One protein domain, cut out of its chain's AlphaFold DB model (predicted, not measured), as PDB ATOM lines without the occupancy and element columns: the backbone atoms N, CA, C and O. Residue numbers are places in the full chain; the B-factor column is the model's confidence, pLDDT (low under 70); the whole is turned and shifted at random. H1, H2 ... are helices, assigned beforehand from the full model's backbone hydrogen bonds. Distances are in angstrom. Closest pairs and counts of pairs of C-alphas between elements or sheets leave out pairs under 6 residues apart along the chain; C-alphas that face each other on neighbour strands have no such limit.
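What this domain is: This is residues 208 to 297 of the 521 residues of an uncharacterized protein of Verrucomicrobia bacterium (UniProt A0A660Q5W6). One long helix, H6, runs through the middle with shorter helices grouped round it, H3 and H5 side by side near its first end; H7 leads away as an arm, and residues 290 to 296 stick out. The 90 printed residues have seven named helices, H1 to H7 in order, and no named strand; the class is all helix. The whole is compact, with a radius of gyration of the C-alphas of 14.0 A, and only just elongated, spanning 44 by 29 by 24 A.

How they stand to each other: H1, residues 208 to 212, touches the hub H6, residues 264 to 280; the closest C-alphas, of Leu 210 and Asp 270, are 5.7 A apart. H2, residues 217 to 220, is close to H6 but not clearly touching, the closest C-alphas, of Leu 220 and Leu 268, being 7.6 A apart. H3, residues 224 to 235, touches H6 with residues 225 to 229 alone, about perpendicular at 74 degrees; the closest C-alphas are those of Val 226 and Ala 264, 5.1 A. With residues 229 to 233 alone H3 touches H5, residues 253 to 259, opposite ways at a shallow tilt of 6 degrees; the closest C-alphas, of Ile 233 and Val 255, are 6.0 A apart. H4, residues 243 to 246, touches H6; the closest C-alphas, of Leu 246 and Leu 269, are 6.3 A apart. H7, residues 285 to 295, only just touches H6, with 3 pairs of C-alphas within 8 A, the closest those of Arg 274 and Pro 285, 7.3 A. Every O i to N i+4 pair is within hydrogen-bond range in H1, H3, H5, H6 and H7; H2 and H4 are too short for such a pair.

Where its parts are: H1 begins at C-alpha 208, (173.574, 136.413, 274.886). From first to last C-alpha H3 measures 16.3 A, H6 23.7 A and H7 15.0 A. H7 ends at C-alpha 295, (173.614, 132.030, 292.246).

The domain as a whole: The C-alphas farthest apart, of Ala 235 and Ile 294, are 44.9 A apart. The printed part has no cut and no long link. Its mean pLDDT is 92.6, and no printed residue is under 70.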
ATOM      1  N   ASP A 208     174.044 136.840 276.205       88.25
ATOM      2  CA  ASP A 208     173.574 136.413 274.886       88.25
ATOM      3  C   ASP A 208     174.275 137.216 273.794       88.25
ATOM      4  O   ASP A 208     174.796 136.644 272.828       88.25
ATOM      5  N   ARG A 209     174.403 138.530 274.003       89.12
ATOM      6  CA  ARG A 209     175.168 139.412 273.118       89.12
ATOM      7  C   ARG A 209     176.651 139.047 273.100       89.12
ATOM      8  O   ARG A 209     177.248 138.948 272.031       89.12
ATOM      9  N   LEU A 210     177.242 138.791 274.269       90.25
ATOM     10  CA  LEU A 210     178.673 138.507 274.380       90.25
ATOM     11  C   LEU A 210     179.066 137.149 273.782       90.25
ATOM     12  O   LEU A 210     180.105 137.040 273.136       90.25
ATOM     13  N   VAL A 211     178.242 136.119 273.967       86.94
ATOM     14  CA  VAL A 211     178.486 134.774 273.415       86.94
ATOM     15  C   VAL A 211     178.283 134.757 271.902       86.94
ATOM     16  O   VAL A 211     179.022 134.063 271.198       86.94
ATOM     17  N   SER A 212     177.345 135.566 271.402       87.25
ATOM     18  CA  SER A 212     177.107 135.759 269.966       87.25
ATOM     19  C   SER A 212     178.168 136.633 269.287       87.25
ATOM     20  O   SER A 212     178.279 136.614 268.061       87.25
ATOM     21  N   ALA A 213     178.963 137.390 270.054       88.69
ATOM     22  CA  ALA A 213     180.019 138.228 269.501       88.69
ATOM     23  C   ALA A 213     181.069 137.377 268.755       88.69
ATOM     24  O   ALA A 213     181.387 136.268 269.204       88.69
ATOM     25  N   PRO A 214     181.650 137.877 267.645       90.25
ATOM     26  CA  PRO A 214     182.634 137.135 266.863       90.25
ATOM     27  C   PRO A 214     183.782 136.577 267.717       90.25
ATOM     28  O   PRO A 214     184.317 137.253 268.587       90.25
ATOM     29  N   SER A 215     184.187 135.334 267.457       85.19
ATOM     30  CA  SER A 215     185.243 134.647 268.220       85.19
ATOM     31  C   SER A 215     186.663 135.074 267.835       85.19
ATOM     32  O   SER A 215     187.612 134.838 268.575       85.19
ATOM     33  N   ASP A 216     186.831 135.661 266.650       92.19
ATOM     34  CA  ASP A 216     188.129 136.039 266.104       92.19
ATOM     35  C   ASP A 216     188.028 137.289 265.220       92.19
ATOM     36  O   ASP A 216     186.958 137.657 264.726       92.19
ATOM     37  N   ARG A 217     189.177 137.945 265.013       94.12
ATOM     38  CA  ARG A 217     189.260 139.198 264.251       94.12
ATOM     39  C   ARG A 217     188.826 139.033 262.795       94.12
ATOM     40  O   ARG A 217     188.302 139.981 262.227       94.12
ATOM     41  N   ARG A 218     189.024 137.860 262.181       94.44
ATOM     42  CA  ARG A 218     188.637 137.630 260.780       94.44
ATOM     43  C   ARG A 218     187.118 137.660 260.641       94.44
ATOM     44  O   ARG A 218     186.614 138.305 259.732       94.44
ATOM     45  N   ARG A 219     186.398 136.993 261.547       93.69
ATOM     46  CA  ARG A 219     184.927 137.027 261.593       93.69
ATOM     47  C   ARG A 219     184.397 138.413 261.939       93.69
ATOM     48  O   ARG A 219     183.425 138.842 261.336       93.69
ATOM     49  N   LEU A 220     185.049 139.114 262.866       95.50
ATOM     50  CA  LEU A 220     184.681 140.483 263.228       95.50
ATOM     51  C   LEU A 220     184.782 141.444 262.033       95.50
ATOM     52  O   LEU A 220     183.854 142.194 261.767       95.50
ATOM     53  N   LEU A 221     185.905 141.408 261.313       96.44
ATOM     54  CA  LEU A 221     186.184 142.311 260.192       96.44
ATOM     55  C   LEU A 221     185.463 141.917 258.894       96.44
ATOM     56  O   LEU A 221     185.586 142.621 257.897       96.44
ATOM     57  N   ALA A 222     184.716 140.808 258.891       95.94
ATOM     58  CA  ALA A 222     183.820 140.467 257.791       95.94
ATOM     59  C   ALA A 222     182.582 141.382 257.749       95.94
ATOM     60  O   ALA A 222     181.961 141.496 256.696       95.94
ATOM     61  N   ASP A 223     182.240 142.040 258.864       95.81
ATOM     62  CA  ASP A 223     181.249 143.115 258.896       95.81
ATOM     63  C   ASP A 223     181.882 144.420 258.360       95.81
ATOM     64  O   ASP A 223     182.798 144.962 258.995       95.81
ATOM     65  N   PRO A 224     181.409 144.962 257.218       96.56
ATOM     66  CA  PRO A 224     181.982 146.168 256.621       96.56
ATOM     67  C   PRO A 224     181.882 147.409 257.515       96.56
ATOM     68  O   PRO A 224     182.759 148.275 257.461       96.56
ATOM     69  N   GLN A 225     180.839 147.513 258.345       96.19
ATOM     70  CA  GLN A 225     180.667 148.650 259.251       96.19
ATOM     71  C   GLN A 225     181.695 148.593 260.383       96.19
ATOM     72  O   GLN A 225     182.286 149.616 260.740       96.19
ATOM     73  N   VAL A 226     181.961 147.392 260.904       97.12
ATOM     74  CA  VAL A 226     183.005 147.183 261.915       97.12
ATOM     75  C   VAL A 226     184.390 147.413 261.315       97.12
ATOM     76  O   VAL A 226     185.196 148.106 261.933       97.12
ATOM     77  N   ALA A 227     184.665 146.901 260.112       97.38
ATOM     78  CA  ALA A 227     185.938 147.123 259.425       97.38
ATOM     79  C   ALA A 227     186.222 148.621 259.218       97.38
ATOM     80  O   ALA A 227     187.290 149.101 259.595       97.38
ATOM     81  N   SER A 228     185.232 149.379 258.734       97.12
ATOM     82  CA  SER A 228     185.351 150.832 258.571       97.12
ATOM     83  C   SER A 228     185.615 151.548 259.901       97.12
ATOM     84  O   SER A 228     186.482 152.418 259.974       97.12
ATOM     85  N   LEU A 229     184.914 151.176 260.976       97.06
ATOM     86  CA  LEU A 229     185.154 151.737 262.309       97.06
ATOM     87  C   LEU A 229     186.577 151.440 262.813       97.06
ATOM     88  O   LEU A 229     187.244 152.339 263.326       97.06
ATOM     89  N   VAL A 230     187.053 150.204 262.651       97.06
ATOM     90  CA  VAL A 230     188.418 149.789 263.014       97.06
ATOM     91  C   VAL A 230     189.462 150.621 262.268       97.06
ATOM     92  O   VAL A 230     190.422 151.085 262.886       97.06
ATOM     93  N   ASP A 231     189.272 150.854 260.972       97.31
ATOM     94  CA  ASP A 231     190.203 151.646 260.167       97.31
ATOM     95  C   ASP A 231     190.204 153.124 260.571       97.31
ATOM     96  O   ASP A 231     191.274 153.723 260.680       97.31
ATOM     97  N   HIS A 232     189.045 153.701 260.900       96.25
ATOM     98  CA  HIS A 232     188.978 155.066 261.432       96.25
ATOM     99  C   HIS A 232     189.682 155.211 262.787       96.25
ATOM    100  O   HIS A 232     190.343 156.222 263.026       96.25
ATOM    101  N   ILE A 233     189.576 154.214 263.672       95.62
ATOM    102  CA  ILE A 233     190.284 154.228 264.962       95.62
ATOM    103  C   ILE A 233     191.801 154.159 264.742       95.62
ATOM    104  O   ILE A 233     192.541 154.947 265.332       95.62
ATOM    105  N   ARG A 234     192.269 153.295 263.833       96.38
ATOM    106  CA  ARG A 234     193.693 153.227 263.458       96.38
ATOM    107  C   ARG A 234     194.193 154.521 262.835       96.38
ATOM    108  O   ARG A 234     195.287 154.970 263.163       96.38
ATOM    109  N   ALA A 235     193.398 155.136 261.960       96.38
ATOM    110  CA  ALA A 235     193.726 156.420 261.347       96.38
ATOM    111  C   ALA A 235     193.837 157.550 262.385       96.38
ATOM    112  O   ALA A 235     194.569 158.512 262.168       96.38
ATOM    113  N   ALA A 236     193.163 157.415 263.530       93.31
ATOM    114  CA  ALA A 236     193.310 158.312 264.672       93.31
ATOM    115  C   ALA A 236     194.551 158.021 265.545       93.31
ATOM    116  O   ALA A 236     194.751 158.719 266.537       93.31
ATOM    117  N   GLY A 237     195.378 157.032 265.182       93.75
ATOM    118  CA  GLY A 237     196.613 156.670 265.883       93.75
ATOM    119  C   GLY A 237     196.433 155.692 267.047       93.75
ATOM    120  O   GLY A 237     197.361 155.519 267.830       93.75
ATOM    121  N   GLU A 238     195.266 155.061 267.170       93.69
ATOM    122  CA  GLU A 238     194.894 154.247 268.331       93.69
ATOM    123  C   GLU A 238     194.758 152.763 267.955       93.69
ATOM    124  O   GLU A 238     194.390 152.434 266.823       93.69
ATOM    125  N   ASP A 239     195.022 151.849 268.898       92.69
ATOM    126  CA  ASP A 239     194.747 150.420 268.691       92.69
ATOM    127  C   ASP A 239     193.259 150.122 268.966       92.69
ATOM    128  O   ASP A 239     192.824 150.164 270.121       92.69
ATOM    129  N   PRO A 240     192.456 149.772 267.940       92.12
ATOM    130  CA  PRO A 240     191.036 149.465 268.111       92.12
ATOM    131  C   PRO A 240     190.772 148.237 268.978       92.12
ATOM    132  O   PRO A 240     189.628 148.040 269.380       92.12
ATOM    133  N   PHE A 241     191.777 147.405 269.251       93.19
ATOM    134  CA  PHE A 241     191.638 146.199 270.063       93.19
ATOM    135  C   PHE A 241     192.214 146.337 271.476       93.19
ATOM    136  O   PHE A 241     192.190 145.356 272.225       93.19
ATOM    137  N   ASP A 242     192.705 147.519 271.859       89.50
ATOM    138  CA  ASP A 242     193.154 147.763 273.226       89.50
ATOM    139  C   ASP A 242     191.962 147.707 274.198       89.50
ATOM    140  O   ASP A 242     190.886 148.263 273.957       89.50
ATOM    141  N   ALA A 243     192.154 147.062 275.347       87.56
ATOM    142  CA  ALA A 243     191.171 147.030 276.425       87.56
ATOM    143  C   ALA A 243     190.802 148.437 276.940       87.56
ATOM    144  O   ALA A 243     189.692 148.630 277.437       87.56
ATOM    145  N   ALA A 244     191.689 149.428 276.804       86.12
ATOM    146  CA  ALA A 244     191.434 150.832 277.117       86.12
ATOM    147  C   ALA A 244     190.254 151.404 276.317       86.12
ATOM    148  O   ALA A 244     189.534 152.272 276.821       86.12
ATOM    149  N   VAL A 245     189.974 150.860 275.125       88.44
ATOM    150  CA  VAL A 245     188.791 151.214 274.333       88.44
ATOM    151  C   VAL A 245     187.506 150.905 275.099       88.44
ATOM    152  O   VAL A 245     186.523 151.608 274.915       88.44
ATOM    153  N   LEU A 246     187.471 149.937 276.017       87.69
ATOM    154  CA  LEU A 246     186.274 149.654 276.824       87.69
ATOM    155  C   LEU A 246     185.994 150.701 277.900       87.69
ATOM    156  O   LEU A 246     184.896 150.716 278.442       87.69
ATOM    157  N   HIS A 247     186.950 151.572 278.214       85.56
ATOM    158  CA  HIS A 247     186.890 152.428 279.390       85.56
ATOM    159  C   HIS A 247     186.438 153.846 279.005       85.56
ATOM    160  O   HIS A 247     187.281 154.648 278.617       85.56
ATOM    161  N   PRO A 248     185.155 154.247 279.153       76.81
ATOM    162  CA  PRO A 248     184.664 155.505 278.568       76.81
ATOM    163  C   PRO A 248     185.398 156.755 279.075       76.81
ATOM    164  O   PRO A 248     185.517 157.736 278.355       76.81
ATOM    165  N   ARG A 249     185.916 156.694 280.309       75.44
ATOM    166  CA  ARG A 249     186.681 157.770 280.960       75.44
ATOM    167  C   ARG A 249     188.171 157.807 280.601       75.44
ATOM    168  O   ARG A 249     188.779 158.856 280.744       75.44
ATOM    169  N   SER A 250     188.753 156.683 280.183       76.94
ATOM    170  CA  SER A 250     190.175 156.594 279.803       76.94
ATOM    171  C   SER A 250     190.367 156.465 278.290       76.94
ATOM    172  O   SER A 250     191.492 156.519 277.804       76.94
ATOM    173  N   ARG A 251     189.275 156.267 277.547       85.25
ATOM    174  CA  ARG A 251     189.261 156.151 276.096       85.25
ATOM    175  C   ARG A 251     189.666 157.493 275.469       85.25
ATOM    176  O   ARG A 251     189.116 158.524 275.864       85.25
ATOM    177  N   PRO A 252     190.542 157.492 274.449       86.25
ATOM    178  CA  PRO A 252     190.916 158.705 273.731       86.25
ATOM    179  C   PRO A 252     189.686 159.453 273.178       86.25
ATOM    180  O   PRO A 252     188.765 158.811 272.656       86.25
ATOM    181  N   PRO A 253     189.641 160.801 273.222       89.25
ATOM    182  CA  PRO A 253     188.500 161.574 272.718       89.25
ATOM    183  C   PRO A 253     188.179 161.326 271.236       89.25
ATOM    184  O   PRO A 253     187.017 161.386 270.832       89.25
ATOM    185  N   SER A 254     189.195 161.028 270.418       88.44
ATOM    186  CA  SER A 254     189.044 160.614 269.016       88.44
ATOM    187  C   SER A 254     188.208 159.338 268.903       88.44
ATOM    188  O   SER A 254     187.177 159.336 268.234       88.44
ATOM    189  N   VAL A 255     188.593 158.293 269.634       91.44
ATOM    190  CA  VAL A 255     187.890 157.005 269.679       91.44
ATOM    191  C   VAL A 255     186.493 157.173 270.265       91.44
ATOM    192  O   VAL A 255     185.541 156.584 269.762       91.44
ATOM    193  N   ASN A 256     186.325 158.012 271.293       91.69
ATOM    194  CA  ASN A 256     185.007 158.247 271.874       91.69
ATOM    195  C   ASN A 256     184.020 158.833 270.854       91.69
ATOM    196  O   ASN A 256     182.900 158.341 270.746       91.69
ATOM    197  N   ARG A 257     184.457 159.816 270.055       91.19
ATOM    198  CA  ARG A 257     183.642 160.389 268.970       91.19
ATOM    199  C   ARG A 257     183.296 159.366 267.888       91.19
ATOM    200  O   ARG A 257     182.181 159.386 267.392       91.19
ATOM    201  N   LEU A 258     184.226 158.473 267.546       92.38
ATOM    202  CA  LEU A 258     184.009 157.439 266.524       92.38
ATOM    203  C   LEU A 258     183.021 156.350 266.961       92.38
ATOM    204  O   LEU A 258     182.316 155.784 266.127       92.38
ATOM    205  N   LEU A 259     182.980 156.041 268.259       92.88
ATOM    206  CA  LEU A 259     182.075 155.035 268.817       92.88
ATOM    207  C   LEU A 259     180.681 155.595 269.112       92.88
ATOM    208  O   LEU A 259     179.701 154.851 269.090       92.88
ATOM    209  N   GLN A 260     180.581 156.890 269.406       89.62
ATOM    210  CA  GLN A 260     179.312 157.534 269.707       89.62
ATOM    211  C   GLN A 260     178.367 157.466 268.498       89.62
ATOM    212  O   GLN A 260     178.732 157.846 267.391       89.62
ATOM    213  N   ASN A 261     177.138 156.990 268.723       86.19
ATOM    214  CA  ASN A 261     176.094 156.824 267.702       86.19
ATOM    215  C   ASN A 261     176.471 155.904 266.523       86.19
ATOM    216  O   ASN A 261     175.790 155.919 265.499       86.19
ATOM    217  N   ASN A 262     177.521 155.087 266.657       90.69
ATOM    218  CA  ASN A 262     177.912 154.128 265.632       90.69
ATOM    219  C   ASN A 262     177.341 152.734 265.962       90.69
ATOM    220  O   ASN A 262     177.723 152.157 266.984       90.69
ATOM    221  N   PRO A 263     176.463 152.153 265.123       88.00
ATOM    222  CA  PRO A 263     175.866 150.843 265.397       88.00
ATOM    223  C   PRO A 263     176.906 149.712 265.483       88.00
ATOM    224  O   PRO A 263     176.740 148.784 266.275       88.00
ATOM    225  N   ALA A 264     178.027 149.820 264.759       93.62
ATOM    226  CA  ALA A 264     179.113 148.840 264.794       93.62
ATOM    227  C   ALA A 264     179.940 148.886 266.093       93.62
ATOM    228  O   ALA A 264     180.671 147.940 266.403       93.62
ATOM    229  N   ALA A 265     179.821 149.960 266.886       93.75
ATOM    230  CA  ALA A 265     180.564 150.112 268.133       93.75
ATOM    231  C   ALA A 265     180.215 149.018 269.145       93.75
ATOM    232  O   ALA A 265     181.109 148.511 269.816       93.75
ATOM    233  N   ALA A 266     178.942 148.624 269.248       91.94
ATOM    234  CA  ALA A 266     178.529 147.582 270.186       91.94
ATOM    235  C   ALA A 266     179.242 146.252 269.895       91.94
ATOM    236  O   ALA A 266     179.837 145.675 270.802       91.94
ATOM    237  N   VAL A 267     179.272 145.840 268.622       93.75
ATOM    238  CA  VAL A 267     179.913 144.595 268.169       93.75
ATOM    239  C   VAL A 267     181.419 144.615 268.438       93.75
ATOM    240  O   VAL A 267     181.963 143.649 268.977       93.75
ATOM    241  N   LEU A 268     182.097 145.726 268.125       94.94
ATOM    242  CA  LEU A 268     183.524 145.890 268.414       94.94
ATOM    243  C   LEU A 268     183.805 145.831 269.923       94.94
ATOM    244  O   LEU A 268     184.707 145.116 270.357       94.94
ATOM    245  N   LEU A 269     183.030 146.549 270.739       93.44
ATOM    246  CA  LEU A 269     183.219 146.568 272.191       93.44
ATOM    247  C   LEU A 269     182.946 145.193 272.815       93.44
ATOM    248  O   LEU A 269     183.674 144.782 273.716       93.44
ATOM    249  N   ASP A 270     181.956 144.446 272.335       93.75
ATOM    250  CA  ASP A 270     181.707 143.087 272.824       93.75
ATOM    251  C   ASP A 270     182.817 142.125 272.437       93.75
ATOM    252  O   ASP A 270     183.236 141.327 273.272       93.75
ATOM    253  N   PHE A 271     183.350 142.244 271.221       95.06
ATOM    254  CA  PHE A 271     184.518 141.479 270.802       95.06
ATOM    255  C   PHE A 271     185.715 141.721 271.730       95.06
ATOM    256  O   PHE A 271     186.306 140.768 272.243       95.06
ATOM    257  N   ILE A 272     186.057 142.990 271.989       94.25
ATOM    258  CA  ILE A 272     187.182 143.349 272.870       94.25
ATOM    259  C   ILE A 272     186.920 142.822 274.282       94.25
ATOM    260  O   ILE A 272     187.797 142.208 274.889       94.25
ATOM    261  N   ARG A 273     185.701 143.012 274.802       94.75
ATOM    262  CA  ARG A 273     185.321 142.552 276.141       94.75
ATOM    263  C   ARG A 273     185.428 141.037 276.266       94.75
ATOM    264  O   ARG A 273     186.067 140.565 277.204       94.75
ATOM    265  N   ARG A 274     184.856 140.287 275.322       94.44
ATOM    266  CA  ARG A 274     184.936 138.821 275.270       94.44
ATOM    267  C   ARG A 274     186.391 138.374 275.265       94.44
ATOM    268  O   ARG A 274     186.788 137.571 276.105       94.44
ATOM    269  N   ASN A 275     187.201 138.955 274.381       93.50
ATOM    270  CA  ASN A 275     188.607 138.600 274.256       93.50
ATOM    271  C   ASN A 275     189.370 138.824 275.572       93.50
ATOM    272  O   ASN A 275     190.068 137.921 276.033       93.50
ATOM    273  N   VAL A 276     189.188 139.981 276.214       93.62
ATOM    274  CA  VAL A 276     189.830 140.300 277.497       93.62
ATOM    275  C   VAL A 276     189.371 139.352 278.606       93.62
ATOM    276  O   VAL A 276     190.211 138.829 279.343       93.62
ATOM    277  N   LEU A 277     188.071 139.089 278.731       95.50
ATOM    278  CA  LEU A 277     187.545 138.186 279.757       95.50
ATOM    279  C   LEU A 277     188.105 136.768 279.593       95.50
ATOM    280  O   LEU A 277     188.688 136.234 280.539       95.50
ATOM    281  N   GLU A 278     188.049 136.206 278.387       94.44
ATOM    282  CA  GLU A 278     188.504 134.840 278.105       94.44
ATOM    283  C   GLU A 278     190.029 134.699 278.230       94.44
ATOM    284  O   GLU A 278     190.529 133.745 278.832       94.44
ATOM    285  N   HIS A 279     190.796 135.652 277.695       93.00
ATOM    286  CA  HIS A 279     192.243 135.490 277.530       93.00
ATOM    287  C   HIS A 279     193.049 136.104 278.673       93.00
ATOM    288  O   HIS A 279     194.060 135.517 279.065       93.00
ATOM    289  N   ARG A 280     192.621 137.237 279.244       93.62
ATOM    290  CA  ARG A 280     193.332 137.909 280.348       93.62
ATOM    291  C   ARG A 280     192.805 137.507 281.719       93.62
ATOM    292  O   ARG A 280     193.601 137.390 282.649       93.62
ATOM    293  N   TYR A 281     191.493 137.331 281.863       96.69
ATOM    294  CA  TYR A 281     190.871 136.993 283.149       96.69
ATOM    295  C   TYR A 281     190.464 135.526 283.268       96.69
ATOM    296  O   TYR A 281     190.130 135.089 284.367       96.69
ATOM    297  N   LYS A 282     190.554 134.752 282.178       97.38
ATOM    298  CA  LYS A 282     190.154 133.336 282.131       97.38
ATOM    299  C   LYS A 282     188.695 133.123 282.565       97.38
ATOM    300  O   LYS A 282     188.342 132.067 283.096       97.38
ATOM    301  N   LEU A 283     187.864 134.135 282.320       97.12
ATOM    302  CA  LEU A 283     186.428 134.153 282.559       97.12
ATOM    303  C   LEU A 283     185.714 133.839 281.242       97.12
ATOM    304  O   LEU A 283     185.745 134.647 280.318       97.12
ATOM    305  N   GLN A 284     185.117 132.654 281.155       95.50
ATOM    306  CA  GLN A 284     184.348 132.213 279.994       95.50
ATOM    307  C   GLN A 284     182.900 132.705 280.140       95.50
ATOM    308  O   GLN A 284     182.254 132.312 281.117       95.50
ATOM    309  N   PRO A 285     182.376 133.541 279.223       95.38
ATOM    310  CA  PRO A 285     181.024 134.105 279.318       95.38
ATOM    311  C   PRO A 285     179.911 133.074 279.550       95.38
ATOM    312  O   PRO A 285     178.973 133.311 280.305       95.38
ATOM    313  N   ASP A 286     180.029 131.908 278.933       94.88
ATOM    314  CA  ASP A 286     179.113 130.778 279.049       94.88
ATOM    315  C   ASP A 286     179.117 130.166 280.457       94.88
ATOM    316  O   ASP A 286     178.048 129.927 281.016       94.88
ATOM    317  N   ILE A 287     180.284 130.024 281.090       96.44
ATOM    318  CA  ILE A 287     180.380 129.596 282.494       96.44
ATOM    319  C   ILE A 287     179.866 130.698 283.430       96.44
ATOM    320  O   ILE A 287     179.181 130.413 284.407       96.44
ATOM    321  N   MET A 288     180.162 131.969 283.140       97.62
ATOM    322  CA  MET A 288     179.653 133.098 283.929       97.62
ATOM    323  C   MET A 288     178.118 133.117 283.958       97.62
ATOM    324  O   MET A 288     177.535 133.327 285.020       97.62
ATOM    325  N   ARG A 289     177.476 132.832 282.818       96.25
ATOM    326  CA  ARG A 289     176.019 132.685 282.707       96.25
ATOM    327  C   ARG A 289     175.489 131.555 283.591       96.25
ATOM    328  O   ARG A 289     174.595 131.797 284.392       96.25
ATOM    329  N   GLN A 290     176.087 130.363 283.511       96.44
ATOM    330  CA  GLN A 290     175.704 129.208 284.341       96.44
ATOM    331  C   GLN A 290     175.814 129.515 285.841       96.44
ATOM    332  O   GLN A 290     174.958 129.137 286.638       96.44
ATOM    333  N   VAL A 291     176.851 130.258 286.236       97.75
ATOM    334  CA  VAL A 291     177.023 130.700 287.625       97.75
ATOM    335  C   VAL A 291     175.885 131.630 288.050       97.75
ATOM    336  O   VAL A 291     175.358 131.460 289.147       97.75
ATOM    337  N   GLU A 292     175.469 132.590 287.217       96.62
ATOM    338  CA  GLU A 292     174.333 133.470 287.541       96.62
ATOM    339  C   GLU A 292     172.976 132.748 287.517       96.62
ATOM    340  O   GLU A 292     172.082 133.114 288.281       96.62
ATOM    341  N   GLU A 293     172.809 131.701 286.707       95.75
ATOM    342  CA  GLU A 293     171.605 130.856 286.728       95.75
ATOM    343  C   GLU A 293     171.422 130.176 288.099       95.75
ATOM    344  O   GLU A 293     170.305 130.105 288.622       95.75
ATOM    345  N   ILE A 294     172.527 129.751 288.722       95.38
ATOM    346  CA  ILE A 294     172.541 129.078 290.030       95.38
ATOM    347  C   ILE A 294     172.516 130.081 291.191       95.38
ATOM    348  O   ILE A 294     171.746 129.928 292.145       95.38
ATOM    349  N   CYS A 295     173.386 131.090 291.147       97.06
ATOM    350  CA  CYS A 295     173.614 132.030 292.246       97.06
ATOM    351  C   CYS A 295     172.674 133.232 292.222       97.06
ATOM    352  O   CYS A 295     172.512 133.892 293.247       97.06
ATOM    353  N   GLY A 296     172.069 133.535 291.075       95.19
ATOM    354  CA  GLY A 296     171.389 134.798 290.816       95.19
ATOM    355  C   GLY A 296     172.302 135.884 290.251       95.19
ATOM    356  O   GLY A 296     173.478 135.642 289.991       95.19
ATOM    357  N   PRO A 297     171.760 137.096 290.038       95.62
ATOM    358  CA  PRO A 297     172.480 138.191 289.394       95.62
ATOM    359  C   PRO A 297     173.636 138.695 290.272       95.62
ATOM    360  O   PRO A 297     173.408 139.428 291.243       95.62
TER     361      PRO A 297